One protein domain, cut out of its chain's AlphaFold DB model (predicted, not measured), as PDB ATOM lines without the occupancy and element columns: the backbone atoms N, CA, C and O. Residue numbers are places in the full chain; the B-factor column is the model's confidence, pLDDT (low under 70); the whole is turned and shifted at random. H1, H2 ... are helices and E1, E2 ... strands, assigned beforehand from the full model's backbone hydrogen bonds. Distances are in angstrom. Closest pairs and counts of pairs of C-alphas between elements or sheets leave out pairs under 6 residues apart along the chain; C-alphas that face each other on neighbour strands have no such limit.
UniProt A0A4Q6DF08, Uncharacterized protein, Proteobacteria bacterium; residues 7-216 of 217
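This is residues 7 to 216 of the 217 residues of an uncharacterized protein of Proteobacteria bacterium (UniProt A0A4Q6DF08). With little regular structure, loops surround a strongly twisted antiparallel sheet, E3 E9 E8 E5 E4, with H1 and H2 on it, H3 and H4 grazing it. Hairpin E1 E2 packs on E3; hairpin E6 E7 makes one end. Of 210 printed residues 79 are in four helices and nine strands, mixed: E1 E2 H1 E3 H2 E4 H3 E5 E6 E7 E8 E9 H4. It is compact, radius of gyration of the C-alphas 16.3 A, spanning 48 by 40 by 32 A.

In hairpin E8, residues 188 to 196, and E9, residues 203 to 211, N 191 and O 208 are within hydrogen-bond range, 2.8 A. H3, residues 147 to 162, only grazes the sheet; C-alphas 159 and 205, its closest to E9, are 6.6 A apart. Its O i to N i+4 pairs are within range.

E8 runs 26.2 A from C-alpha 188 at (208.099, 181.206, 221.950) to C-alpha 196 at (189.885, 165.678, 211.397).

There is no cut; pLDDT is under 70 at residues 116, 135 to 145 and 216.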
ATOM      1  N   SER A   7     191.392 182.837 229.665       81.19
ATOM      2  CA  SER A   7     192.174 183.057 228.445       81.19
ATOM      3  C   SER A   7     193.510 182.317 228.558       81.19
ATOM      4  O   SER A   7     194.137 182.330 229.623       81.19
ATOM      5  N   LEU A   8     193.912 181.639 227.483       81.06
ATOM      6  CA  LEU A   8     195.200 180.966 227.372       81.06
ATOM      7  C   LEU A   8     196.105 181.807 226.478       81.06
ATOM      8  O   LEU A   8     195.950 181.835 225.261       81.06
ATOM      9  N   THR A   9     197.082 182.468 227.087       79.06
ATOM     10  CA  THR A   9     198.103 183.213 226.342       79.06
ATOM     11  C   THR A   9     199.311 182.351 225.988       79.06
ATOM     12  O   THR A   9     200.140 182.772 225.197       79.06
ATOM     13  N   PHE A  10     199.425 181.142 226.556       85.50
ATOM     14  CA  PHE A  10     200.576 180.245 226.373       85.50
ATOM     15  C   PHE A  10     201.929 180.924 226.657       85.50
ATOM     16  O   PHE A  10     202.942 180.620 226.041       85.50
ATOM     17  N   GLY A  11     201.936 181.900 227.572       78.88
ATOM     18  CA  GLY A  11     203.116 182.722 227.858       78.88
ATOM     19  C   GLY A  11     203.457 183.758 226.779       78.88
ATOM     20  O   GLY A  11     204.348 184.569 227.004       78.88
ATOM     21  N   ILE A  12     202.740 183.777 225.653       83.56
ATOM     22  CA  ILE A  12     202.927 184.730 224.560       83.56
ATOM     23  C   ILE A  12     202.174 186.023 224.886       83.56
ATOM     24  O   ILE A  12     201.005 186.009 225.282       83.56
ATOM     25  N   GLU A  13     202.840 187.162 224.726       86.19
ATOM     26  CA  GLU A  13     202.204 188.461 224.949       86.19
ATOM     27  C   GLU A  13     201.134 188.751 223.879       86.19
ATOM     28  O   GLU A  13     201.287 188.337 222.728       86.19
ATOM     29  N   PRO A  14     200.042 189.466 224.217       85.12
ATOM     30  CA  PRO A  14     198.928 189.672 223.290       85.12
ATOM     31  C   PRO A  14     199.300 190.307 221.942       85.12
ATOM     32  O   PRO A  14     198.680 189.998 220.928       85.12
ATOM     33  N   ASP A  15     200.291 191.195 221.911       86.62
ATOM     34  CA  ASP A  15     200.780 191.856 220.696       86.62
ATOM     35  C   ASP A  15     201.634 190.930 219.814       86.62
ATOM     36  O   ASP A  15     201.586 191.034 218.581       86.62
ATOM     37  N   ALA A  16     202.333 189.983 220.443       87.94
ATOM     38  CA  ALA A  16     203.140 188.952 219.801       87.94
ATOM     39  C   ALA A  16     202.370 187.668 219.461       87.94
ATOM     40  O   ALA A  16     202.928 186.771 218.833       87.94
ATOM     41  N   TYR A  17     201.090 187.573 219.831       90.25
ATOM     42  CA  TYR A  17     200.296 186.373 219.583       90.25
ATOM     43  C   TYR A  17     200.196 186.074 218.074       90.25
ATOM     44  O   TYR A  17     199.849 186.973 217.295       90.25
ATOM     45  N   PRO A  18     200.500 184.836 217.632       92.69
ATOM     46  CA  PRO A  18     200.593 184.531 216.205       92.69
ATOM     47  C   PRO A  18     199.241 184.278 215.532       92.69
ATOM     48  O   PRO A  18     199.150 184.242 214.302       92.69
ATOM     49  N   LEU A  19     198.168 184.127 216.308       94.38
ATOM     50  CA  LEU A  19     196.822 183.894 215.794       94.38
ATOM     51  C   LEU A  19     196.003 185.187 215.811       94.38
ATOM     52  O   LEU A  19     196.134 186.008 216.717       94.38
ATOM     53  N   ASN A  20     195.079 185.316 214.862       93.31
ATOM     54  CA  ASN A  20     194.125 186.426 214.804       93.31
ATOM     55  C   ASN A  20     193.041 186.357 215.896       93.31
ATOM     56  O   ASN A  20     192.215 187.262 216.004       93.31
ATOM     57  N   GLU A  21     193.011 185.286 216.689       91.62
ATOM     58  CA  GLU A  21     192.036 185.097 217.755       91.62
ATOM     59  C   GLU A  21     192.629 184.359 218.950       91.62
ATOM     60  O   GLU A  21     193.391 183.409 218.785       91.62
ATOM     61  N   GLN A  22     192.220 184.764 220.155       91.44
ATOM     62  CA  GLN A  22     192.616 184.098 221.389       91.44
ATOM     63  C   GLN A  22     191.986 182.712 221.524       91.44
ATOM     64  O   GLN A  22     190.811 182.481 221.220       91.44
ATOM     65  N   ILE A  23     192.774 181.804 222.086       94.94
ATOM     66  CA  ILE A  23     192.303 180.514 222.563       94.94
ATOM     67  C   ILE A  23     191.960 180.658 224.048       94.94
ATOM     68  O   ILE A  23     192.712 181.234 224.833       94.94
ATOM     69  N   ILE A  24     190.823 180.107 224.451       94.56
ATOM     70  CA  ILE A  24     190.386 180.076 225.846       94.56
ATOM     71  C   ILE A  24     190.209 178.634 226.305       94.56
ATOM     72  O   ILE A  24     189.859 177.752 225.519       94.56
ATOM     73  N   LEU A  25     190.398 178.394 227.600       94.25
ATOM     74  CA  LEU A  25     190.097 177.110 228.217       94.25
ATOM     75  C   LEU A  25     188.638 177.088 228.670       94.25
ATOM     76  O   LEU A  25     188.236 177.855 229.550       94.25
ATOM     77  N   ARG A  26     187.852 176.173 228.101       92.88
ATOM     78  CA  ARG A  26     186.439 175.985 228.435       92.88
ATOM     79  C   ARG A  26     186.166 174.516 228.716       92.88
ATOM     80  O   ARG A  26     186.346 173.667 227.847       92.88
ATOM     81  N   SER A  27     185.726 174.225 229.939       91.56
ATOM     82  CA  SER A  27     185.462 172.854 230.405       91.56
ATOM     83  C   SER A  27     186.647 171.903 230.158       91.56
ATOM     84  O   SER A  27     186.466 170.750 229.781       91.56
ATOM     85  N   GLY A  28     187.871 172.412 230.334       93.25
ATOM     86  CA  GLY A  28     189.107 171.649 230.146       93.25
ATOM     87  C   GLY A  28     189.586 171.511 228.700       93.25
ATOM     88  O   GLY A  28     190.642 170.923 228.507       93.25
ATOM     89  N   VAL A  29     188.876 172.062 227.707       96.81
ATOM     90  CA  VAL A  29     189.272 172.034 226.288       96.81
ATOM     91  C   VAL A  29     189.543 173.444 225.776       96.81
ATOM     92  O   VAL A  29     188.740 174.359 225.969       96.81
ATOM     93  N   ALA A  30     190.692 173.612 225.133       97.38
ATOM     94  CA  ALA A  30     191.109 174.826 224.460       97.38
ATOM     95  C   ALA A  30     190.290 175.019 223.172       97.38
ATOM     96  O   ALA A  30     190.184 174.113 222.344       97.38
ATOM     97  N   VAL A  31     189.684 176.195 223.020       96.69
ATOM     98  CA  VAL A  31     188.853 176.561 221.864       96.69
ATOM     99  C   VAL A  31     189.058 178.024 221.507       96.69
ATOM    100  O   VAL A  31     189.359 178.837 222.379       96.69
ATOM    101  N   PHE A  32     188.828 178.381 220.248       96.00
ATOM    102  CA  PHE A  32     188.705 179.784 219.858       96.00
ATOM    103  C   PHE A  32     187.502 180.437 220.553       96.00
ATOM    104  O   PHE A  32     186.424 179.837 220.640       96.00
ATOM    105  N   GLU A  33     187.676 181.660 221.055       93.56
ATOM    106  CA  GLU A  33     186.652 182.386 221.821       93.56
ATOM    107  C   GLU A  33     185.309 182.496 221.072       93.56
ATOM    108  O   GLU A  33     184.239 182.212 221.627       93.56
ATOM    109  N   SER A  34     185.360 182.799 219.775       94.50
ATOM    110  CA  SER A  34     184.204 182.896 218.872       94.50
ATOM    111  C   SER A  34     183.461 181.572 218.675       94.50
ATOM    112  O   SER A  34     182.298 181.570 218.275       94.50
ATOM    113  N   GLN A  35     184.095 180.434 218.972       94.81
ATOM    114  CA  GLN A  35     183.538 179.096 218.737       94.81
ATOM    115  C   GLN A  35     182.899 178.474 219.983       94.81
ATOM    116  O   GLN A  35     182.377 177.355 219.938       94.81
ATOM    117  N   THR A  36     182.860 179.213 221.090       90.81
ATOM    118  CA  THR A  36     182.289 178.760 222.366       90.81
ATOM    119  C   THR A  36     180.784 178.471 222.321       90.81
ATOM    120  O   THR A  36     180.281 177.689 223.122       90.81
ATOM    121  N   SER A  37     180.036 179.052 221.391       89.56
ATOM    122  CA  SER A  37     178.621 178.710 221.179       89.56
ATOM    123  C   SER A  37     178.432 177.570 220.176       89.56
ATOM    124  O   SER A  37     177.430 176.861 220.229       89.56
ATOM    125  N   THR A  38     179.398 177.379 219.273       91.88
ATOM    126  CA  THR A  38     179.280 176.476 218.117       91.88
ATOM    127  C   THR A  38     179.701 175.050 218.449       91.88
ATOM    128  O   THR A  38     179.144 174.101 217.906       91.88
ATOM    129  N   ILE A  39     180.656 174.883 219.363       92.62
ATOM    130  CA  ILE A  39     181.145 173.571 219.793       92.62
ATOM    131  C   ILE A  39     180.628 173.326 221.209       92.62
ATOM    132  O   ILE A  39     181.197 173.887 222.138       92.62
ATOM    133  N   PRO A  40     179.569 172.540 221.445       92.31
ATOM    134  CA  PRO A  40     179.100 172.280 222.804       92.31
ATOM    135  C   PRO A  40     180.160 171.536 223.627       92.31
ATOM    136  O   PRO A  40     180.822 170.635 223.112       92.31
ATOM    137  N   ALA A  41     180.277 171.839 224.924       92.38
ATOM    138  CA  ALA A  41     181.154 171.083 225.831       92.38
ATOM    139  C   ALA A  41     180.747 169.598 225.944       92.38
ATOM    140  O   ALA A  41     181.577 168.740 226.220       92.38
ATOM    141  N   SER A  42     179.475 169.288 225.673       92.69
ATOM    142  CA  SER A  42     178.935 167.927 225.584       92.69
ATOM    143  C   SER A  42     179.167 167.248 224.228       92.69
ATOM    144  O   SER A  42     178.680 166.137 224.015       92.69
ATOM    145  N   SER A  43     179.860 167.900 223.287       95.81
ATOM    146  CA  SER A  43     180.161 167.302 221.987       95.81
ATOM    147  C   SER A  43     181.026 166.051 222.143       95.81
ATOM    148  O   SER A  43     181.803 165.910 223.091       95.81
ATOM    149  N   ARG A  44     180.906 165.131 221.180       96.88
ATOM    150  CA  ARG A  44     181.688 163.889 221.173       96.88
ATOM    151  C   ARG A  44     183.196 164.153 221.137       96.88
ATOM    152  O   ARG A  44     183.941 163.391 221.748       96.88
ATOM    153  N   ASP A  45     183.614 165.220 220.460       98.00
ATOM    154  CA  ASP A  45     185.013 165.649 220.402       98.00
ATOM    155  C   ASP A  45     185.505 166.082 221.779       98.00
ATOM    156  O   ASP A  45     186.505 165.559 222.260       98.00
ATOM    157  N   CYS A  46     184.770 166.971 222.457       97.50
ATOM    158  CA  CYS A  46     185.129 167.416 223.802       97.50
ATOM    159  C   CYS A  46     185.174 166.242 224.788       97.50
ATOM    160  O   CYS A  46     186.154 166.103 225.512       97.50
ATOM    161  N   GLY A  47     184.170 165.358 224.769       97.69
ATOM    162  CA  GLY A  47     184.141 164.184 225.646       97.69
ATOM    163  C   GLY A  47     185.350 163.267 225.447       97.69
ATOM    164  O   GLY A  47     185.982 162.860 226.420       97.69
ATOM    165  N   PHE A  48     185.722 162.996 224.192       98.25
ATOM    166  CA  PHE A  48     186.930 162.237 223.879       98.25
ATOM    167  C   PHE A  48     188.199 162.958 224.352       98.25
ATOM    168  O   PHE A  48     189.001 162.375 225.077       98.25
ATOM    169  N   LEU A  49     188.362 164.230 223.995       98.25
ATOM    170  CA  LEU A  49     189.551 165.011 224.322       98.25
ATOM    171  C   LEU A  49     189.783 165.124 225.837       98.25
ATOM    172  O   LEU A  49     190.912 164.974 226.293       98.25
ATOM    173  N   THR A  50     188.722 165.301 226.629       97.56
ATOM    174  CA  THR A  50     188.814 165.341 228.103       97.56
ATOM    175  C   THR A  50     189.131 163.988 228.745       97.56
ATOM    176  O   THR A  50     189.468 163.943 229.924       97.56
ATOM    177  N   SER A  51     189.035 162.884 227.994       97.44
ATOM    178  CA  SER A  51     189.406 161.552 228.488       97.44
ATOM    179  C   SER A  51     190.912 161.271 228.405       97.44
ATOM    180  O   SER A  51     191.382 160.300 228.997       97.44
ATOM    181  N   ILE A  52     191.673 162.114 227.694       97.44
ATOM    182  CA  ILE A  52     193.124 161.986 227.521       97.44
ATOM    183  C   ILE A  52     193.856 162.830 228.569       97.44
ATOM    184  O   ILE A  52     193.512 163.985 228.816       97.44
ATOM    185  N   VAL A  53     194.928 162.278 229.140       96.19
ATOM    186  CA  VAL A  53     195.820 162.987 230.066       96.19
ATOM    187  C   VAL A  53     197.099 163.395 229.329       96.19
ATOM    188  O   VAL A  53     198.034 162.608 229.223       96.19
ATOM    189  N   PHE A  54     197.156 164.616 228.798       92.88
ATOM    190  CA  PHE A  54     198.257 165.034 227.916       92.88
ATOM    191  C   PHE A  54     199.605 165.285 228.622       92.88
ATOM    192  O   PHE A  54     200.642 164.980 228.042       92.88
ATOM    193  N   GLY A  55     199.613 165.781 229.864       92.62
ATOM    194  CA  GLY A  55     200.855 166.138 230.567       92.62
ATOM    195  C   GLY A  55     201.494 167.428 230.032       92.62
ATOM    196  O   GLY A  55     200.779 168.360 229.663       92.62
ATOM    197  N   ASN A  56     202.827 167.477 230.011       92.69
ATOM    198  CA  ASN A  56     203.607 168.608 229.497       92.69
ATOM    199  C   ASN A  56     204.190 168.298 228.110       92.69
ATOM    200  O   ASN A  56     204.368 167.131 227.756       92.69
ATOM    201  N   CYS A  57     204.510 169.355 227.360       91.00
ATOM    202  CA  CYS A  57     205.281 169.312 226.128       91.00
ATOM    203  C   CYS A  57     206.575 168.554 226.400       91.00
ATOM    204  O   CYS A  57     207.296 168.867 227.346       91.00
ATOM    205  N   PHE A  58     206.818 167.509 225.614       87.00
ATOM    206  CA  PHE A  58     207.868 166.550 225.927       87.00
ATOM    207  C   PHE A  58     209.269 167.099 225.653       87.00
ATOM    208  O   PHE A  58     210.172 166.866 226.453       87.00
ATOM    209  N   LEU A  59     209.452 167.805 224.534       79.19
ATOM    210  CA  LEU A  59     210.740 168.394 224.177       79.19
ATOM    211  C   LEU A  59     210.851 169.832 224.692       79.19
ATOM    212  O   LEU A  59     209.918 170.631 224.564       79.19
ATOM    213  N   GLY A  60     212.024 170.130 225.253       74.25
ATOM    214  CA  GLY A  60     212.493 171.451 225.659       74.25
ATOM    215  C   GLY A  60     212.884 171.568 227.135       74.25
ATOM    216  O   GLY A  60     212.647 170.671 227.940       74.25
ATOM    217  N   ALA A  61     213.500 172.692 227.508       70.94
ATOM    218  CA  ALA A  61     214.036 172.924 228.855       70.94
ATOM    219  C   ALA A  61     213.000 173.485 229.850       70.94
ATOM    220  O   ALA A  61     213.360 174.054 230.882       70.94
ATOM    221  N   SER A  62     211.707 173.419 229.529       80.88
ATOM    222  CA  SER A  62     210.641 174.023 230.334       80.88
ATOM    223  C   SER A  62     209.345 173.224 230.273       80.88
ATOM    224  O   SER A  62     208.944 172.733 229.217       80.88
ATOM    225  N   ASP A  63     208.682 173.150 231.425       86.81
ATOM    226  CA  ASP A  63     207.421 172.447 231.639       86.81
ATOM    227  C   ASP A  63     206.230 173.268 231.125       86.81
ATOM    228  O   ASP A  63     205.553 173.965 231.886       86.81
ATOM    229  N   PHE A  64     205.956 173.183 229.824       92.06
ATOM    230  CA  PHE A  64     204.748 173.762 229.240       92.06
ATOM    231  C   PHE A  64     203.615 172.732 229.199       92.06
ATOM    232  O   PHE A  64     203.788 171.677 228.596       92.06
ATOM    233  N   PRO A  65     202.440 172.990 229.796       94.12
ATOM    234  CA  PRO A  65     201.317 172.060 229.735       94.12
ATOM    235  C   PRO A  65     200.769 171.916 228.309       94.12
ATOM    236  O   PRO A  65     200.706 172.881 227.540       94.12
ATOM    237  N   ILE A  66     200.327 170.708 227.964       96.25
ATOM    238  CA  ILE A  66     199.577 170.437 226.734       96.25
ATOM    239  C   ILE A  66     198.085 170.461 227.065       96.25
ATOM    240  O   ILE A  66     197.623 169.770 227.978       96.25
ATOM    241  N   TYR A  67     197.316 171.212 226.284       97.31
ATOM    242  CA  TYR A  67     195.865 171.288 226.413       97.31
ATOM    243  C   TYR A  67     195.183 170.595 225.235       97.31
ATOM    244  O   TYR A  67     195.617 170.774 224.095       97.31
ATOM    245  N   PRO A  68     194.090 169.843 225.459       98.06
ATOM    246  CA  PRO A  68     193.263 169.382 224.354       98.06
ATOM    247  C   PRO A  68     192.686 170.580 223.610       98.06
ATOM    248  O   PRO A  68     192.275 171.551 224.241       98.06
ATOM    249  N   PHE A  69     192.592 170.488 222.290       98.38
ATOM    250  CA  PHE A  69     192.134 171.566 221.427       98.38
ATOM    251  C   PHE A  69     191.058 171.085 220.455       98.38
ATOM    252  O   PHE A  69     191.134 169.973 219.928       98.38
ATOM    253  N   VAL A  70     190.067 171.935 220.194       98.19
ATOM    254  CA  VAL A  70     189.091 171.722 219.121       98.19
ATOM    255  C   VAL A  70     188.736 173.043 218.450       98.19
ATOM    256  O   VAL A  70     188.477 174.042 219.123       98.19
ATOM    257  N   CYS A  71     188.658 173.034 217.122       97.50
ATOM    258  CA  CYS A  71     188.055 174.118 216.363       97.50
ATOM    259  C   CYS A  71     187.086 173.591 215.300       97.50
ATOM    260  O   CYS A  71     187.272 172.523 214.708       97.50
ATOM    261  N   ALA A  72     186.010 174.346 215.090       96.38
ATOM    262  CA  ALA A  72     185.016 174.058 214.069       96.38
ATOM    263  C   ALA A  72     185.435 174.745 212.762       96.38
ATOM    264  O   ALA A  72     185.498 175.977 212.742       96.38
ATOM    265  N   PRO A  73     185.725 173.998 211.689       93.88
ATOM    266  CA  PRO A  73     186.042 174.595 210.407       93.88
ATOM    267  C   PRO A  73     184.819 175.300 209.809       93.88
ATOM    268  O   PRO A  73     183.676 174.951 210.120       93.88
ATOM    269  N   ASN A  74     185.038 176.250 208.897       91.12
ATOM    270  CA  ASN A  74     183.946 176.979 208.225       91.12
ATOM    271  C   ASN A  74     182.975 176.053 207.474       91.12
ATOM    272  O   ASN A  74     181.809 176.384 207.256       91.12
ATOM    273  N   ARG A  75     183.463 174.876 207.077       90.38
ATOM    274  CA  ARG A  75     182.676 173.764 206.545       90.38
ATOM    275  C   ARG A  75     183.092 172.480 207.247       90.38
ATOM    276  O   ARG A  75     184.284 172.239 207.403       90.38
ATOM    277  N   SER A  76     182.125 171.635 207.604       89.75
ATOM    278  CA  SER A  76     182.426 170.314 208.166       89.75
ATOM    279  C   SER A  76     183.272 169.507 207.178       89.75
ATOM    280  O   SER A  76     182.943 169.407 205.991       89.75
ATOM    281  N   LEU A  77     184.390 168.970 207.666       95.44
ATOM    282  CA  LEU A  77     185.330 168.203 206.861       95.44
ATOM    283  C   LEU A  77     184.886 166.741 206.811       95.44
ATOM    284  O   LEU A  77     184.744 166.081 207.836       95.44
ATOM    285  N   THR A  78     184.671 166.225 205.604       93.56
ATOM    286  CA  THR A  78     184.219 164.842 205.367       93.56
ATOM    287  C   THR A  78     185.354 163.891 204.982       93.56
ATOM    288  O   THR A  78     185.135 162.689 204.842       93.56
ATOM    289  N   GLY A  79     186.567 164.418 204.811       96.12
ATOM    290  CA  GLY A  79     187.768 163.688 204.424       96.12
ATOM    291  C   GLY A  79     189.009 164.276 205.088       96.12
ATOM    292  O   GLY A  79     188.906 165.119 205.979       96.12
ATOM    293  N   LEU A  80     190.188 163.832 204.647       97.00
ATOM    294  CA  LEU A  80     191.448 164.422 205.092       97.00
ATOM    295  C   LEU A  80     191.514 165.900 204.693       97.00
ATOM    296  O   LEU A  80     191.155 166.262 203.571       97.00
ATOM    297  N   ALA A  81     191.980 166.738 205.615       97.06
ATOM    298  CA  ALA A  81     192.286 168.130 205.331       97.06
ATOM    299  C   ALA A  81     193.629 168.236 204.593       97.06
ATOM    300  O   ALA A  81     194.535 167.443 204.847       97.06
ATOM    301  N   THR A  82     193.761 169.223 203.708       97.81
ATOM    302  CA  THR A  82     195.081 169.662 203.239       97.81
ATOM    303  C   THR A  82     195.707 170.589 204.275       97.81
ATOM    304  O   THR A  82     194.999 171.159 205.112       97.81
ATOM    305  N   ALA A  83     197.021 170.787 204.206       97.19
ATOM    306  CA  ALA A  83     197.704 171.746 205.067       97.19
ATOM    307  C   ALA A  83     197.128 173.163 204.934       97.19
ATOM    308  O   ALA A  83     196.889 173.814 205.946       97.19
ATOM    309  N   ALA A  84     196.799 173.603 203.714       96.62
ATOM    310  CA  ALA A  84     196.171 174.901 203.465       96.62
ATOM    311  C   ALA A  84     194.857 175.066 204.247       96.62
ATOM    312  O   ALA A  84     194.618 176.107 204.861       96.62
ATOM    313  N   VAL A  85     194.022 174.021 204.276       96.75
ATOM    314  CA  VAL A  85     192.784 174.015 205.069       96.75
ATOM    315  C   VAL A  85     193.100 174.109 206.559       96.75
ATOM    316  O   VAL A  85     192.507 174.933 207.247       96.75
ATOM    317  N   VAL A  86     194.039 173.311 207.070       97.12
ATOM    318  CA  VAL A  86     194.373 173.324 208.504       97.12
ATOM    319  C   VAL A  86     194.916 174.685 208.949       97.12
ATOM    320  O   VAL A  86     194.439 175.226 209.946       97.12
ATOM    321  N   LEU A  87     195.849 175.269 208.194       96.12
ATOM    322  CA  LEU A  87     196.424 176.586 208.488       96.12
ATOM    323  C   LEU A  87     195.363 177.695 208.445       96.12
ATOM    324  O   LEU A  87     195.327 178.554 209.327       96.12
ATOM    325  N   SER A  88     194.453 177.646 207.465       95.00
ATOM    326  CA  SER A  88     193.346 178.602 207.365       95.00
ATOM    327  C   SER A  88     192.413 178.537 208.576       95.00
ATOM    328  O   SER A  88     191.966 179.576 209.062       95.00
ATOM    329  N   GLU A  89     192.096 177.339 209.068       96.38
ATOM    330  CA  GLU A  89     191.162 177.155 210.190       96.38
ATOM    331  C   GLU A  89     191.809 177.440 211.555       96.38
ATOM    332  O   GLU A  89     191.109 177.745 212.524       96.38
ATOM    333  N   LEU A  90     193.143 177.418 211.631       95.62
ATOM    334  CA  LEU A  90     193.908 177.876 212.792       95.62
ATOM    335  C   LEU A  90     193.987 179.402 212.929       95.62
ATOM    336  O   LEU A  90     194.461 179.888 213.954       95.62
ATOM    337  N   ARG A  91     193.500 180.167 211.941       94.00
ATOM    338  CA  ARG A  91     193.467 181.644 211.975       94.00
ATOM    339  C   ARG A  91     194.851 182.262 212.192       94.00
ATOM    340  O   ARG A  91     194.977 183.290 212.859       94.00
ATOM    341  N   ILE A  92     195.878 181.632 211.636       92.56
ATOM    342  CA  ILE A  92     197.266 182.089 211.724       92.56
ATOM    343  C   ILE A  92     197.381 183.439 211.009       92.56
ATOM    344  O   ILE A  92     196.821 183.623 209.929       92.56
ATOM    345  N   THR A  93     198.060 184.403 211.631       88.38
ATOM    346  CA  THR A  93     198.173 185.769 211.091       88.38
ATOM    347  C   THR A  93     199.105 185.814 209.888       88.38
ATOM    348  O   THR A  93     198.784 186.428 208.874       88.38
ATOM    349  N   ASN A  94     200.261 185.172 210.022       88.38
ATOM    350  CA  ASN A  94     201.294 185.090 209.006       88.38
ATOM    351  C   ASN A  94     202.031 183.768 209.224       88.38
ATOM    352  O   ASN A  94     202.660 183.616 210.264       88.38
ATOM    353  N   PHE A  95     201.883 182.816 208.306       93.12
ATOM    354  CA  PHE A  95     202.625 181.557 208.342       93.12
ATOM    355  C   PHE A  95     203.816 181.691 207.398       93.12
ATOM    356  O   PHE A  95     203.610 181.888 206.196       93.12
ATOM    357  N   GLN A  96     205.035 181.627 207.927       91.94
ATOM    358  CA  GLN A  96     206.257 181.870 207.162       91.94
ATOM    359  C   GLN A  96     207.131 180.622 207.106       91.94
ATOM    360  O   GLN A  96     207.595 180.131 208.128       91.94
ATOM    361  N   THR A  97     207.381 180.123 205.899       91.75
ATOM    362  CA  THR A  97     208.239 178.959 205.677       91.75
ATOM    363  C   THR A  97     208.994 179.096 204.364       91.75
ATOM    364  O   THR A  97     208.420 179.465 203.339       91.75
ATOM    365  N   GLU A  98     210.285 178.776 204.382       89.56
ATOM    366  CA  GLU A  98     211.125 178.740 203.176       89.56
ATOM    367  C   GLU A  98     211.138 177.366 202.483       89.56
ATOM    368  O   GLU A  98     211.589 177.238 201.344       89.56
ATOM    369  N   HIS A  99     210.666 176.319 203.162       87.00
ATOM    370  CA  HIS A  99     210.914 174.929 202.769       87.00
ATOM    371  C   HIS A  99     209.647 174.160 202.353       87.00
ATOM    372  O   HIS A  99     209.754 173.054 201.815       87.00
ATOM    373  N   ILE A 100     208.452 174.731 202.540       89.00
ATOM    374  CA  ILE A 100     207.183 174.151 202.073       89.00
ATOM    375  C   ILE A 100     206.665 174.961 200.888       89.00
ATOM    376  O   ILE A 100     206.263 176.111 201.027       89.00
ATOM    377  N   ASN A 101     206.641 174.330 199.714       87.62
ATOM    378  CA  ASN A 101     206.206 174.973 198.471       87.62
ATOM    379  C   ASN A 101     204.770 174.609 198.056       87.62
ATOM    380  O   ASN A 101     204.233 175.217 197.134       87.62
ATOM    381  N   ASP A 102     204.163 173.606 198.695       92.44
ATOM    382  CA  ASP A 102     202.820 173.122 198.370       92.44
ATOM    383  C   ASP A 102     202.027 172.807 199.644       92.44
ATOM    384  O   ASP A 102     202.370 171.903 200.409       92.44
ATOM    385  N   PHE A 103     200.949 173.562 199.853       95.50
ATOM    386  CA  PHE A 103     200.022 173.385 200.970       95.50
ATOM    387  C   PHE A 103     198.736 172.649 200.573       95.50
ATOM    388  O   PHE A 103     197.944 172.290 201.448       95.50
ATOM    389  N   ASP A 104     198.529 172.354 199.288       96.88
ATOM    390  CA  ASP A 104     197.382 171.591 198.782       96.88
ATOM    391  C   ASP A 104     197.614 170.072 198.878       96.88
ATOM    392  O   ASP A 104     197.018 169.269 198.159       96.88
ATOM    393  N   SER A 105     198.442 169.660 199.842       96.44
ATOM    394  CA  SER A 105     198.742 168.268 200.147       96.44
ATOM    395  C   SER A 105     198.157 167.838 201.492       96.44
ATOM    396  O   SER A 105     198.107 168.598 202.462       96.44
ATOM    397  N   THR A 106     197.736 166.573 201.555       96.62
ATOM    398  CA  THR A 106     197.396 165.869 202.802       96.62
ATOM    399  C   THR A 106     198.611 165.176 203.415       96.62
ATOM    400  O   THR A 106     198.499 164.557 204.458       96.62
ATOM    401  N   GLN A 107     199.774 165.202 202.766       96.25
ATOM    402  CA  GLN A 107     201.012 164.614 203.273       96.25
ATOM    403  C   GLN A 107     202.138 165.608 203.060       96.25
ATOM    404  O   GLN A 107     202.484 165.917 201.919       96.25
ATOM    405  N   ILE A 108     202.711 166.093 204.155       94.50
ATOM    406  CA  ILE A 108     203.857 166.992 204.101       94.50
ATOM    407  C   ILE A 108     205.002 166.311 204.846       94.50
ATOM    408  O   ILE A 108     204.858 166.033 206.043       94.50
ATOM    409  N   PRO A 109     206.104 165.965 204.153       92.19
ATOM    410  CA  PRO A 109     207.258 165.375 204.811       92.19
ATOM    411  C   PRO A 109     207.833 166.362 205.825       92.19
ATOM    412  O   PRO A 109     207.718 167.574 205.652       92.19
ATOM    413  N   TYR A 110     208.472 165.845 206.873       87.69
ATOM    414  CA  TYR A 110     209.231 166.702 207.772       87.69
ATOM    415  C   TYR A 110     210.330 167.418 206.974       87.69
ATOM    416  O   TYR A 110     211.119 166.735 206.309       87.69
ATOM    417  N   PRO A 111     210.383 168.757 207.009       81.19
ATOM    418  CA  PRO A 111     211.327 169.503 206.189       81.19
ATOM    419  C   PRO A 111     212.775 169.309 206.634       81.19
ATOM    420  O   PRO A 111     213.675 169.423 205.809       81.19
ATOM    421  N   GLY A 112     213.009 168.939 207.896       79.31
ATOM    422  CA  GLY A 112     214.329 168.943 208.520       79.31
ATOM    423  C   GLY A 112     214.461 170.115 209.489       79.31
ATOM    424  O   GLY A 112     213.656 171.038 209.460       79.31
ATOM    425  N   TYR A 113     215.509 170.120 210.306       73.00
ATOM    426  CA  TYR A 113     215.812 171.253 211.179       73.00
ATOM    427  C   TYR A 113     216.488 172.393 210.389       73.00
ATOM    428  O   TYR A 113     217.489 172.149 209.711       73.00
ATOM    429  N   HIS A 114     215.923 173.608 210.445       76.00
ATOM    430  CA  HIS A 114     216.335 174.773 209.638       76.00
ATOM    431  C   HIS A 114     216.632 176.014 210.511       76.00
ATOM    432  O   HIS A 114     215.855 176.974 210.507       76.00
ATOM    433  N   PRO A 115     217.751 176.034 211.262       71.81
ATOM    434  CA  PRO A 115     218.117 177.187 212.083       71.81
ATOM    435  C   PRO A 115     218.293 178.459 211.256       71.81
ATOM    436  O   PRO A 115     218.923 178.434 210.200       71.81
ATOM    437  N   GLY A 116     217.835 179.591 211.796       69.94
ATOM    438  CA  GLY A 116     218.117 180.918 211.239       69.94
ATOM    439  C   GLY A 116     217.375 181.249 209.941       69.94
ATOM    440  O   GLY A 116     217.793 182.163 209.235       69.94
ATOM    441  N   THR A 117     216.301 180.521 209.634       75.69
ATOM    442  CA  THR A 117     215.400 180.781 208.498       75.69
ATOM    443  C   THR A 117     214.012 181.166 209.002       75.69
ATOM    444  O   THR A 117     213.714 180.973 210.180       75.69
ATOM    445  N   GLU A 118     213.151 181.689 208.127       78.75
ATOM    446  CA  GLU A 118     211.714 181.707 208.422       78.75
ATOM    447  C   GLU A 118     211.192 180.258 208.422       78.75
ATOM    448  O   GLU A 118     211.156 179.591 207.382       78.75
ATOM    449  N   ASN A 119     210.851 179.745 209.605       86.12
ATOM    450  CA  ASN A 119     210.689 178.312 209.837       86.12
ATOM    451  C   ASN A 119     209.437 177.953 210.646       86.12
ATOM    452  O   ASN A 119     209.493 177.077 211.506       86.12
ATOM    453  N   ASP A 120     208.289 178.571 210.369       92.69
ATOM    454  CA  ASP A 120     207.040 177.915 210.750       92.69
ATOM    455  C   ASP A 120     206.948 176.570 210.018       92.69
ATOM    456  O   ASP A 120     207.288 176.444 208.836       92.69
ATOM    457  N   GLU A 121     206.497 175.541 210.727       93.12
ATOM    458  CA  GLU A 121     206.491 174.174 210.215       93.12
ATOM    459  C   GLU A 121     205.071 173.617 210.217       93.12
ATOM    460  O   GLU A 121     204.287 173.833 211.142       93.12
ATOM    461  N   ILE A 122     204.743 172.861 209.174       95.25
ATOM    462  CA  ILE A 122     203.590 171.966 209.145       95.25
ATOM    463  C   ILE A 122     204.013 170.671 208.461       95.25
ATOM    464  O   ILE A 122     204.494 170.689 207.335       95.25
ATOM    465  N   HIS A 123     203.852 169.533 209.128       95.75
ATOM    466  CA  HIS A 123     204.206 168.230 208.563       95.75
ATOM    467  C   HIS A 123     203.337 167.109 209.135       95.75
ATOM    468  O   HIS A 123     202.591 167.298 210.093       95.75
ATOM    469  N   THR A 124     203.424 165.916 208.546       95.75
ATOM    470  CA  THR A 124     202.646 164.730 208.961       95.75
ATOM    471  C   THR A 124     203.531 163.606 209.516       95.75
ATOM    472  O   THR A 124     203.044 162.529 209.868       95.75
ATOM    473  N   ASP A 125     204.843 163.850 209.638       92.25
ATOM    474  CA  ASP A 125     205.799 162.908 210.233       92.25
ATOM    475  C   ASP A 125     205.672 162.818 211.766       92.25
ATOM    476  O   ASP A 125     206.048 163.728 212.507       92.25
ATOM    477  N   ARG A 126     205.197 161.667 212.246       86.94
ATOM    478  CA  ARG A 126     205.033 161.359 213.676       86.94
ATOM    479  C   ARG A 126     206.339 161.250 214.465       86.94
ATOM    480  O   ARG A 126     206.312 161.383 215.684       86.94
ATOM    481  N   GLY A 127     207.452 160.931 213.808       84.12
ATOM    482  CA  GLY A 127     208.748 160.720 214.457       84.12
ATOM    483  C   GLY A 127     209.524 162.013 214.689       84.12
ATOM    484  O   GLY A 127     210.539 161.989 215.379       84.12
ATOM    485  N   LYS A 128     209.058 163.121 214.102       82.50
ATOM    486  CA  LYS A 128     209.756 164.414 214.065       82.50
ATOM    487  C   LYS A 128     208.974 165.559 214.705       82.50
ATOM    488  O   LYS A 128     209.343 166.709 214.558       82.50
ATOM    489  N   GLN A 129     207.896 165.244 215.412       83.44
ATOM    490  CA  GLN A 129     207.089 166.236 216.115       83.44
ATOM    491  C   GLN A 129     207.705 166.613 217.479       83.44
ATOM    492  O   GLN A 129     208.324 165.770 218.130       83.44
ATOM    493  N   TYR A 130     207.487 167.852 217.928       82.62
ATOM    494  CA  TYR A 130     208.120 168.417 219.132       82.62
ATOM    495  C   TYR A 130     207.272 168.355 220.419       82.62
ATOM    496  O   TYR A 130     207.749 168.658 221.510       82.62
ATOM    497  N   MET A 131     205.997 167.973 220.323       90.69
ATOM    498  CA  MET A 131     205.034 168.051 221.428       90.69
ATOM    499  C   MET A 131     205.015 166.793 222.313       90.69
ATOM    500  O   MET A 131     204.880 166.888 223.532       90.69
ATOM    501  N   PHE A 132     205.149 165.612 221.717       92.31
ATOM    502  CA  PHE A 132     205.067 164.308 222.372       92.31
ATOM    503  C   PHE A 132     206.409 163.567 222.358       92.31
ATOM    504  O   PHE A 132     207.329 163.916 221.623       92.31
ATOM    505  N   ALA A 133     206.523 162.499 223.140       87.62
ATOM    506  CA  ALA A 133     207.669 161.607 223.067       87.62
ATOM    507  C   ALA A 133     207.660 160.799 221.755       87.62
ATOM    508  O   ALA A 133     206.615 160.253 221.389       87.62
ATOM    509  N   PRO A 134     208.806 160.661 221.061       79.38
ATOM    510  CA  PRO A 134     208.875 159.914 219.809       79.38
ATOM    511  C   PRO A 134     208.516 158.428 220.000       79.38
ATOM    512  O   PRO A 134     208.886 157.789 220.998       79.38
ATOM    513  N   GLU A 135     207.795 157.867 219.021       69.06
ATOM    514  CA  GLU A 135     207.455 156.440 218.918       69.06
ATOM    515  C   GLU A 135     208.709 155.638 218.505       69.06
ATOM    516  O   GLU A 135     208.852 155.280 217.346       69.06
ATOM    517  N   MET A 136     209.626 155.390 219.448       60.41
ATOM    518  CA  MET A 136     210.870 154.612 219.282       60.41
ATOM    519  C   MET A 136     211.794 155.073 218.140       60.41
ATOM    520  O   MET A 136     211.605 154.749 216.973       60.41
ATOM    521  N   SER A 137     212.889 155.746 218.481       50.28
ATOM    522  CA  SER A 137     214.055 155.754 217.601       50.28
ATOM    523  C   SER A 137     214.856 154.474 217.832       50.28
ATOM    524  O   SER A 137     215.301 154.242 218.956       50.28
ATOM    525  N   ASP A 138     215.144 153.716 216.775       44.06
ATOM    526  CA  ASP A 138     216.099 152.594 216.796       44.06
ATOM    527  C   ASP A 138     217.543 153.022 217.177       44.06
ATOM    528  O   ASP A 138     218.450 152.192 217.218       44.06
ATOM    529  N   HIS A 139     217.775 154.310 217.475       44.81
ATOM    530  CA  HIS A 139     219.106 154.902 217.600       44.81
ATOM    531  C   HIS A 139     219.304 156.010 218.654       44.81
ATOM    532  O   HIS A 139     220.324 156.682 218.553       44.81
ATOM    533  N   LEU A 140     218.438 156.240 219.655       48.47
ATOM    534  CA  LEU A 140     218.677 157.363 220.592       48.47
ATOM    535  C   LEU A 140     218.771 156.996 222.070       48.47
ATOM    536  O   LEU A 140     218.119 156.076 222.565       48.47
ATOM    537  N   ASP A 141     219.633 157.800 222.692       49.84
ATOM    538  CA  ASP A 141     219.953 158.031 224.091       49.84
ATOM    539  C   ASP A 141     218.931 157.560 225.125       49.84
ATOM    540  O   ASP A 141     217.715 157.717 225.005       49.84
ATOM    541  N   THR A 142     219.471 157.059 226.234       52.28
ATOM    542  CA  THR A 142     218.753 156.634 227.444       52.28
ATOM    543  C   THR A 142     217.847 157.709 228.062       52.28
ATOM    544  O   THR A 142     217.027 157.388 228.927       52.28
ATOM    545  N   ASP A 143     217.950 158.953 227.596       59.22
ATOM    546  CA  ASP A 143     217.310 160.144 228.154       59.22
ATOM    547  C   ASP A 143     215.812 160.268 227.814       59.22
ATOM    548  O   ASP A 143     215.090 161.020 228.465       59.22
ATOM    549  N   PHE A 144     215.289 159.471 226.872       64.56
ATOM    550  CA  PHE A 144     213.863 159.478 226.492       64.56
ATOM    551  C   PHE A 144     213.035 158.333 227.105       64.56
ATOM    552  O   PHE A 144     212.007 157.904 226.553       64.56
ATOM    553  N   THR A 145     213.483 157.814 228.251       63.78
ATOM    554  CA  THR A 145     212.830 156.725 228.993       63.78
ATOM    555  C   THR A 145     212.176 157.232 230.284       63.78
ATOM    556  O   THR A 145     212.648 158.176 230.912       63.78
ATOM    557  N   GLY A 146     211.052 156.629 230.692       76.06
ATOM    558  CA  GLY A 146     210.376 156.943 231.956       76.06
ATOM    559  C   GLY A 146     208.883 157.247 231.822       76.06
ATOM    560  O   GLY A 146     208.342 157.389 230.727       76.06
ATOM    561  N   LYS A 147     208.209 157.381 232.973       78.00
ATOM    562  CA  LYS A 147     206.740 157.500 233.059       78.00
ATOM    563  C   LYS A 147     206.162 158.668 232.251       78.00
ATOM    564  O   LYS A 147     205.067 158.539 231.715       78.00
ATOM    565  N   ASN A 148     206.887 159.783 232.157       81.69
ATOM    566  CA  ASN A 148     206.445 160.946 231.384       81.69
ATOM    567  C   ASN A 148     206.482 160.666 229.877       81.69
ATOM    568  O   ASN A 148     205.544 161.023 229.168       81.69
ATOM    569  N   ALA A 149     207.517 159.967 229.400       84.94
ATOM    570  CA  ALA A 149     207.608 159.545 228.008       84.94
ATOM    571  C   ALA A 149     206.499 158.536 227.664       84.94
ATOM    572  O   ALA A 149     205.866 158.647 226.617       84.94
ATOM    573  N   ASP A 150     206.206 157.596 228.567       87.19
ATOM    574  CA  ASP A 150     205.129 156.619 228.378       87.19
ATOM    575  C   ASP A 150     203.752 157.288 228.323       87.19
ATOM    576  O   ASP A 150     202.980 157.022 227.402       87.19
ATOM    577  N   LEU A 151     203.456 158.199 229.257       89.31
ATOM    578  CA  LEU A 151     202.214 158.974 229.245       89.31
ATOM    579  C   LEU A 151     202.077 159.781 227.949       89.31
ATOM    580  O   LEU A 151     201.025 159.758 227.316       89.31
ATOM    581  N   SER A 152     203.154 160.449 227.535       91.50
ATOM    582  CA  SER A 152     203.180 161.252 226.317       91.50
ATOM    583  C   SER A 152     202.876 160.410 225.068       91.50
ATOM    584  O   SER A 152     201.999 160.773 224.280       91.50
ATOM    585  N   ARG A 153     203.500 159.228 224.930       91.94
ATOM    586  CA  ARG A 153     203.220 158.278 223.832       91.94
ATOM    587  C   ARG A 153     201.786 157.754 223.871       91.94
ATOM    588  O   ARG A 153     201.148 157.652 222.826       91.94
ATOM    589  N   VAL A 154     201.259 157.434 225.055       94.38
ATOM    590  CA  VAL A 154     199.869 156.972 225.218       94.38
ATOM    591  C   VAL A 154     198.887 158.046 224.758       94.38
ATOM    592  O   VAL A 154     197.966 157.744 223.999       94.38
ATOM    593  N   SER A 155     199.098 159.298 225.157       95.44
ATOM    594  CA  SER A 155     198.237 160.422 224.782       95.44
ATOM    595  C   SER A 155     198.306 160.733 223.291       95.44
ATOM    596  O   SER A 155     197.269 160.925 222.653       95.44
ATOM    597  N   HIS A 156     199.505 160.684 222.709       96.12
ATOM    598  CA  HIS A 156     199.699 160.816 221.268       96.12
ATOM    599  C   HIS A 156     198.979 159.709 220.484       96.12
ATOM    600  O   HIS A 156     198.194 159.994 219.577       96.12
ATOM    601  N   SER A 157     199.165 158.448 220.887       95.94
ATOM    602  CA  SER A 157     198.507 157.291 220.273       95.94
ATOM    603  C   SER A 157     196.986 157.353 220.408       95.94
ATOM    604  O   SER A 157     196.272 156.993 219.469       95.94
ATOM    605  N   ALA A 158     196.468 157.804 221.555       97.56
ATOM    606  CA  ALA A 158     195.035 157.975 221.773       97.56
ATOM    607  C   ALA A 158     194.460 159.014 220.803       97.56
ATOM    608  O   ALA A 158     193.511 158.708 220.079       97.56
ATOM    609  N   LEU A 159     195.075 160.200 220.725       97.69
ATOM    610  CA  LEU A 159     194.659 161.259 219.805       97.69
ATOM    611  C   LEU A 159     194.687 160.778 218.349       97.69
ATOM    612  O   LEU A 159     193.703 160.909 217.619       97.69
ATOM    613  N   ARG A 160     195.788 160.145 217.942       97.06
ATOM    614  CA  ARG A 160     195.952 159.590 216.597       97.06
ATOM    615  C   ARG A 160     194.918 158.505 216.282       97.06
ATOM    616  O   ARG A 160     194.467 158.390 215.151       97.06
ATOM    617  N   SER A 161     194.509 157.708 217.262       97.88
ATOM    618  CA  SER A 161     193.492 156.667 217.059       97.88
ATOM    619  C   SER A 161     192.090 157.230 216.817       97.88
ATOM    620  O   SER A 161     191.247 156.532 216.258       97.88
ATOM    621  N   TYR A 162     191.834 158.472 217.227       98.31
ATOM    622  CA  TYR A 162     190.523 159.108 217.117       98.31
ATOM    623  C   TYR A 162     190.305 159.865 215.814       98.31
ATOM    624  O   TYR A 162     189.186 159.900 215.304       98.31
ATOM    625  N   VAL A 163     191.359 160.479 215.281       98.38
ATOM    626  CA  VAL A 163     191.281 161.277 214.055       98.38
ATOM    627  C   VAL A 163     191.178 160.397 212.809       98.38
ATOM    628  O   VAL A 163     191.635 159.250 212.775       98.38
ATOM    629  N   LEU A 164     190.573 160.950 211.761       98.12
ATOM    630  CA  LEU A 164     190.337 160.270 210.496       98.12
ATOM    631  C   LEU A 164     191.646 159.710 209.921       98.12
ATOM    632  O   LEU A 164     192.644 160.419 209.802       98.12
ATOM    633  N   SER A 165     191.635 158.420 209.577       97.56
ATOM    634  CA  SER A 165     192.776 157.696 208.994       97.56
ATOM    635  C   SER A 165     194.087 157.816 209.784       97.56
ATOM    636  O   SER A 165     195.163 157.719 209.196       97.56
ATOM    637  N   HIS A 166     194.014 158.020 211.104       97.25
ATOM    638  CA  HIS A 166     195.188 158.200 211.960       97.25
ATOM    639  C   HIS A 166     196.092 159.364 211.544       97.25
ATOM    640  O   HIS A 166     197.310 159.320 211.747       97.25
ATOM    641  N   HIS A 167     195.484 160.374 210.923       97.81
ATOM    642  CA  HIS A 167     196.171 161.454 210.251       97.81
ATOM    643  C   HIS A 167     196.231 162.709 211.121       97.81
ATOM    644  O   HIS A 167     195.197 163.308 211.427       97.81
ATOM    645  N   LEU A 168     197.450 163.094 211.499       97.94
ATOM    646  CA  LEU A 168     197.736 164.307 212.252       97.94
ATOM    647  C   LEU A 168     198.673 165.210 211.451       97.94
ATOM    648  O   LEU A 168     199.656 164.733 210.885       97.94
ATOM    649  N   PHE A 169     198.382 166.504 211.478       97.94
ATOM    650  CA  PHE A 169     199.339 167.561 211.201       97.94
ATOM    651  C   PHE A 169     199.999 167.988 212.504       97.94
ATOM    652  O   PHE A 169     199.315 168.216 213.503       97.94
ATOM    653  N   TYR A 170     201.314 168.124 212.466       96.56
ATOM    654  CA  TYR A 170     202.130 168.723 213.509       96.56
ATOM    655  C   TYR A 170     202.561 170.089 213.022       96.56
ATOM    656  O   TYR A 170     203.025 170.211 211.890       96.56
ATOM    657  N   ILE A 171     202.313 171.103 213.840       95.81
ATOM    658  CA  ILE A 171     202.412 172.498 213.428       95.81
ATOM    659  C   ILE A 171     203.199 173.251 214.485       95.81
ATOM    660  O   ILE A 171     202.929 173.097 215.678       95.81
ATOM    661  N   LEU A 172     204.137 174.071 214.034       94.19
ATOM    662  CA  LEU A 172     204.934 174.978 214.845       94.19
ATOM    663  C   LEU A 172     204.787 176.371 214.249       94.19
ATOM    664  O   LEU A 172     205.004 176.552 213.053       94.19
ATOM    665  N   ILE A 173     204.381 177.331 215.074       94.25
ATOM    666  CA  ILE A 173     204.205 178.724 214.662       94.25
ATOM    667  C   ILE A 173     204.936 179.612 215.653       94.25
ATOM    668  O   ILE A 173     204.659 179.556 216.852       94.25
ATOM    669  N   HIS A 174     205.838 180.449 215.169       93.31
ATOM    670  CA  HIS A 174     206.556 181.401 216.002       93.31
ATOM    671  C   HIS A 174     205.640 182.522 216.482       93.31
ATOM    672  O   HIS A 174     204.769 182.992 215.748       93.31
ATOM    673  N   ASP A 175     205.843 182.988 217.714       92.00
ATOM    674  CA  ASP A 175     205.316 184.289 218.111       92.00
ATOM    675  C   ASP A 175     205.944 185.405 217.264       92.00
ATOM    676  O   ASP A 175     206.988 185.226 216.628       92.00
ATOM    677  N   LYS A 176     205.294 186.572 217.198       89.38
ATOM    678  CA  LYS A 176     205.849 187.666 216.392       89.38
ATOM    679  C   LYS A 176     207.208 188.075 216.963       89.38
ATOM    680  O   LYS A 176     207.287 188.319 218.172       89.38
ATOM    681  N   PRO A 177     208.235 188.236 216.110       88.62
ATOM    682  CA  PRO A 177     209.551 188.629 216.571       88.62
ATOM    683  C   PRO A 177     209.505 189.947 217.344       88.62
ATOM    684  O   PRO A 177     208.862 190.914 216.920       88.62
ATOM    685  N   LYS A 178     210.234 190.006 218.454       86.56
ATOM    686  CA  LYS A 178     210.448 191.226 219.236       86.56
ATOM    687  C   LYS A 178     211.881 191.721 219.072       86.56
ATOM    688  O   LYS A 178     212.762 190.915 218.782       86.56
ATOM    689  N   PRO A 179     212.134 193.025 219.250       87.75
ATOM    690  CA  PRO A 179     213.494 193.545 219.251       87.75
ATOM    691  C   PRO A 179     214.257 193.066 220.496       87.75
ATOM    692  O   PRO A 179     213.820 193.298 221.624       87.75
ATOM    693  N   TYR A 180     215.416 192.448 220.279       83.44
ATOM    694  CA  TYR A 180     216.397 192.077 221.298       83.44
ATOM    695  C   TYR A 180     217.759 192.627 220.899       83.44
ATOM    696  O   TYR A 180     218.366 192.136 219.952       83.44
ATOM    697  N   GLU A 181     218.230 193.636 221.634       86.50
ATOM    698  CA  GLU A 181     219.485 194.348 221.358       86.50
ATOM    699  C   GLU A 181     219.592 194.750 219.873       86.50
ATOM    700  O   GLU A 181     218.976 195.738 219.474       86.50
ATOM    701  N   ASP A 182     220.294 193.956 219.060       88.88
ATOM    702  CA  ASP A 182     220.593 194.232 217.652       88.88
ATOM    703  C   ASP A 182     219.842 193.335 216.638       88.88
ATOM    704  O   ASP A 182     220.124 193.398 215.439       88.88
ATOM    705  N   PHE A 183     218.894 192.491 217.067       86.94
ATOM    706  CA  PHE A 183     218.144 191.597 216.170       86.94
ATOM    707  C   PHE A 183     216.674 191.413 216.575       86.94
ATOM    708  O   PHE A 183     216.241 191.811 217.655       86.94
ATOM    709  N   MET A 184     215.881 190.829 215.675       86.88
ATOM    710  CA  MET A 184     214.490 190.449 215.936       86.88
ATOM    711  C   MET A 184     214.439 188.964 216.298       86.88
ATOM    712  O   MET A 184     215.034 188.150 215.596       86.88
ATOM    713  N   PHE A 185     213.735 188.608 217.372       86.06
ATOM    714  CA  PHE A 185     213.697 187.234 217.874       86.06
ATOM    715  C   PHE A 185     212.304 186.830 218.342       86.06
ATOM    716  O   PHE A 185     211.639 187.578 219.063       86.06
ATOM    717  N   SER A 186     211.899 185.626 217.953       88.38
ATOM    718  CA  SER A 186     210.708 184.948 218.456       88.38
ATOM    719  C   SER A 186     211.102 184.079 219.642       88.38
ATOM    720  O   SER A 186     211.902 183.150 219.510       88.38
ATOM    721  N   GLN A 187     210.588 184.403 220.826       88.69
ATOM    722  CA  GLN A 187     210.976 183.709 222.051       88.69
ATOM    723  C   GLN A 187     210.241 182.381 222.193       88.69
ATOM    724  O   GLN A 187     210.805 181.411 222.709       88.69
ATOM    725  N   LEU A 188     208.986 182.338 221.760       91.62
ATOM    726  CA  LEU A 188     208.099 181.206 221.950       91.62
ATOM    727  C   LEU A 188     207.596 180.699 220.606       91.62
ATOM    728  O   LEU A 188     207.450 181.437 219.636       91.62
ATOM    729  N   VAL A 189     207.265 179.419 220.585       92.12
ATOM    730  CA  VAL A 189     206.473 178.823 219.520       92.12
ATOM    731  C   VAL A 189     205.166 178.308 220.091       92.12
ATOM    732  O   VAL A 189     205.111 177.822 221.224       92.12
ATOM    733  N   LEU A 190     204.112 178.398 219.293       94.62
ATOM    734  CA  LEU A 190     202.844 177.735 219.515       94.62
ATOM    735  C   LEU A 190     202.844 176.430 218.718       94.62
ATOM    736  O   LEU A 190     203.076 176.419 217.510       94.62
ATOM    737  N   LEU A 191     202.600 175.327 219.413       95.12
ATOM    738  CA  LEU A 191     202.636 173.983 218.857       95.12
ATOM    739  C   LEU A 191     201.220 173.429 218.761       95.12
ATOM    740  O   LEU A 191     200.449 173.538 219.717       95.12
ATOM    741  N   PHE A 192     200.907 172.748 217.660       97.50
ATOM    742  CA  PHE A 192     199.672 171.985 217.510       97.50
ATOM    743  C   PHE A 192     199.922 170.570 216.995       97.50
ATOM    744  O   PHE A 192     200.833 170.322 216.208       97.50
ATOM    745  N   ALA A 193     199.043 169.653 217.394       97.81
ATOM    746  CA  ALA A 193     198.875 168.352 216.757       97.81
ATOM    747  C   ALA A 193     197.388 168.150 216.455       97.81
ATOM    748  O   ALA A 193     196.613 167.942 217.388       97.81
ATOM    749  N   LEU A 194     196.978 168.244 215.187       98.38
ATOM    750  CA  LEU A 194     195.566 168.311 214.783       98.38
ATOM    751  C   LEU A 194     195.214 167.266 213.734       98.38
ATOM    752  O   LEU A 194     195.967 167.041 212.793       98.38
ATOM    753  N   GLY A 195     194.017 166.703 213.835       98.38
ATOM    754  CA  GLY A 195     193.429 165.885 212.780       98.38
ATOM    755  C   GLY A 195     191.925 166.092 212.685       98.38
ATOM    756  O   GLY A 195     191.305 166.728 213.537       98.38
ATOM    757  N   VAL A 196     191.328 165.558 211.625       98.56
ATOM    758  CA  VAL A 196     189.885 165.678 211.397       98.56
ATOM    759  C   VAL A 196     189.145 164.663 212.264       98.56
ATOM    760  O   VAL A 196     189.424 163.467 212.192       98.56
ATOM    761  N   SER A 197     188.178 165.109 213.062       98.31
ATOM    762  CA  SER A 197     187.272 164.220 213.787       98.31
ATOM    763  C   SER A 197     186.328 163.517 212.807       98.31
ATOM    764  O   SER A 197     185.572 164.191 212.103       98.31
ATOM    765  N   PRO A 198     186.274 162.172 212.790       97.50
ATOM    766  CA  PRO A 198     185.332 161.441 211.946       97.50
ATOM    767  C   PRO A 198     183.874 161.596 212.410       97.50
ATOM    768  O   PRO A 198     182.957 161.221 211.685       97.50
ATOM    769  N   ALA A 199     183.639 162.101 213.628       96.19
ATOM    770  CA  ALA A 199     182.300 162.243 214.189       96.19
ATOM    771  C   ALA A 199     181.619 163.563 213.816       96.19
ATOM    772  O   ALA A 199     180.396 163.601 213.691       96.19
ATOM    773  N   THR A 200     182.393 164.640 213.695       96.75
ATOM    774  CA  THR A 200     181.876 166.013 213.566       96.75
ATOM    775  C   THR A 200     182.444 166.754 212.357       96.75
ATOM    776  O   THR A 200     181.874 167.758 211.926       96.75
ATOM    777  N   GLY A 201     183.567 166.283 211.807       97.50
ATOM    778  CA  GLY A 201     184.351 167.009 210.815       97.50
ATOM    779  C   GLY A 201     185.093 168.223 211.383       97.50
ATOM    780  O   GLY A 201     185.578 169.036 210.600       97.50
ATOM    781  N   ASN A 202     185.171 168.365 212.713       98.12
ATOM    782  CA  ASN A 202     185.987 169.383 213.376       98.12
ATOM    783  C   ASN A 202     187.479 169.046 213.288       98.12
ATOM    784  O   ASN A 202     187.841 167.878 213.140       98.12
ATOM    785  N   LEU A 203     188.346 170.043 213.465       98.44
ATOM    786  CA  LEU A 203     189.746 169.786 213.788       98.44
ATOM    787  C   LEU A 203     189.860 169.567 215.297       98.44
ATOM    788  O   LEU A 203     189.434 170.408 216.088       98.44
ATOM    789  N   VAL A 204     190.408 168.423 215.693       98.56
ATOM    790  CA  VAL A 204     190.594 168.013 217.090       98.56
ATOM    791  C   VAL A 204     192.046 167.652 217.326       98.56
ATOM    792  O   VAL A 204     192.725 167.145 216.429       98.56
ATOM    793  N   GLY A 205     192.534 167.903 218.533       98.38
ATOM    794  CA  GLY A 205     193.954 167.777 218.768       98.38
ATOM    795  C   GLY A 205     194.433 168.254 220.115       98.38
ATOM    796  O   GLY A 205     193.727 168.181 221.122       98.38
ATOM    797  N   ALA A 206     195.658 168.750 220.097       98.12
ATOM    798  CA  ALA A 206     196.330 169.333 221.236       98.12
ATOM    799  C   ALA A 206     197.030 170.635 220.838       98.12
ATOM    800  O   ALA A 206     197.432 170.801 219.685       98.12
ATOM    801  N   VAL A 207     197.169 171.532 221.811       97.69
ATOM    802  CA  VAL A 207     197.909 172.790 221.705       97.69
ATOM    803  C   VAL A 207     198.826 172.949 222.914       97.69
ATOM    804  O   VAL A 207     198.460 172.607 224.042       97.69
ATOM    805  N   SER A 208     200.023 173.468 222.685       95.75
ATOM    806  CA  SER A 208     200.973 173.841 223.732       95.75
ATOM    807  C   SER A 208     201.872 174.964 223.224       95.75
ATOM    808  O   SER A 208     201.703 175.440 222.103       95.75
ATOM    809  N   SER A 209     202.835 175.375 224.031       93.75
ATOM    810  CA  SER A 209     203.912 176.270 223.625       93.75
ATOM    811  C   SER A 209     205.253 175.718 224.070       93.75
ATOM    812  O   SER A 209     205.315 174.843 224.929       93.75
ATOM    813  N   GLN A 210     206.331 176.245 223.508       91.00
ATOM    814  CA  GLN A 210     207.686 175.972 223.978       91.00
ATOM    815  C   GLN A 210     208.589 177.162 223.663       91.00
ATOM    816  O   GLN A 210     208.262 177.987 222.812       91.00
ATOM    817  N   VAL A 211     209.726 177.268 224.348       89.44
ATOM    818  CA  VAL A 211     210.758 178.243 223.986       89.44
ATOM    819  C   VAL A 211     211.407 177.842 222.665       89.44
ATOM    820  O   VAL A 211     211.862 176.709 222.533       89.44
ATOM    821  N   CYS A 212     211.469 178.771 221.709       86.38
ATOM    822  CA  CYS A 212     211.929 178.514 220.340       86.38
ATOM    823  C   CYS A 212     213.326 177.868 220.295       86.38
ATOM    824  O   CYS A 212     213.503 176.826 219.666       86.38
ATOM    825  N   HIS A 213     214.294 178.418 221.045       79.06
ATOM    826  CA  HIS A 213     215.675 177.910 221.052       79.06
ATOM    827  C   HIS A 213     215.775 176.429 221.446       79.06
ATOM    828  O   HIS A 213     216.616 175.717 220.923       79.06
ATOM    829  N   ASN A 214     214.869 175.944 222.298       72.06
ATOM    830  CA  ASN A 214     214.877 174.562 222.777       72.06
ATOM    831  C   ASN A 214     214.354 173.535 221.763       72.06
ATOM    832  O   ASN A 214     214.455 172.338 222.015       72.06
ATOM    833  N   LEU A 215     213.698 173.986 220.693       71.44
ATOM    834  CA  LEU A 215     213.282 173.119 219.587       71.44
ATOM    835  C   LEU A 215     214.231 173.209 218.399       71.44
ATOM    836  O   LEU A 215     214.175 172.371 217.504       71.44
ATOM    837  N   CYS A 216     215.050 174.258 218.397       57.84
ATOM    838  CA  CYS A 216     216.056 174.481 217.395       57.84
ATOM    839  C   CYS A 216     217.355 173.746 217.781       57.84
ATOM    840  O   CYS A 216     217.901 173.011 216.973       57.84
TER     841      CYS A 216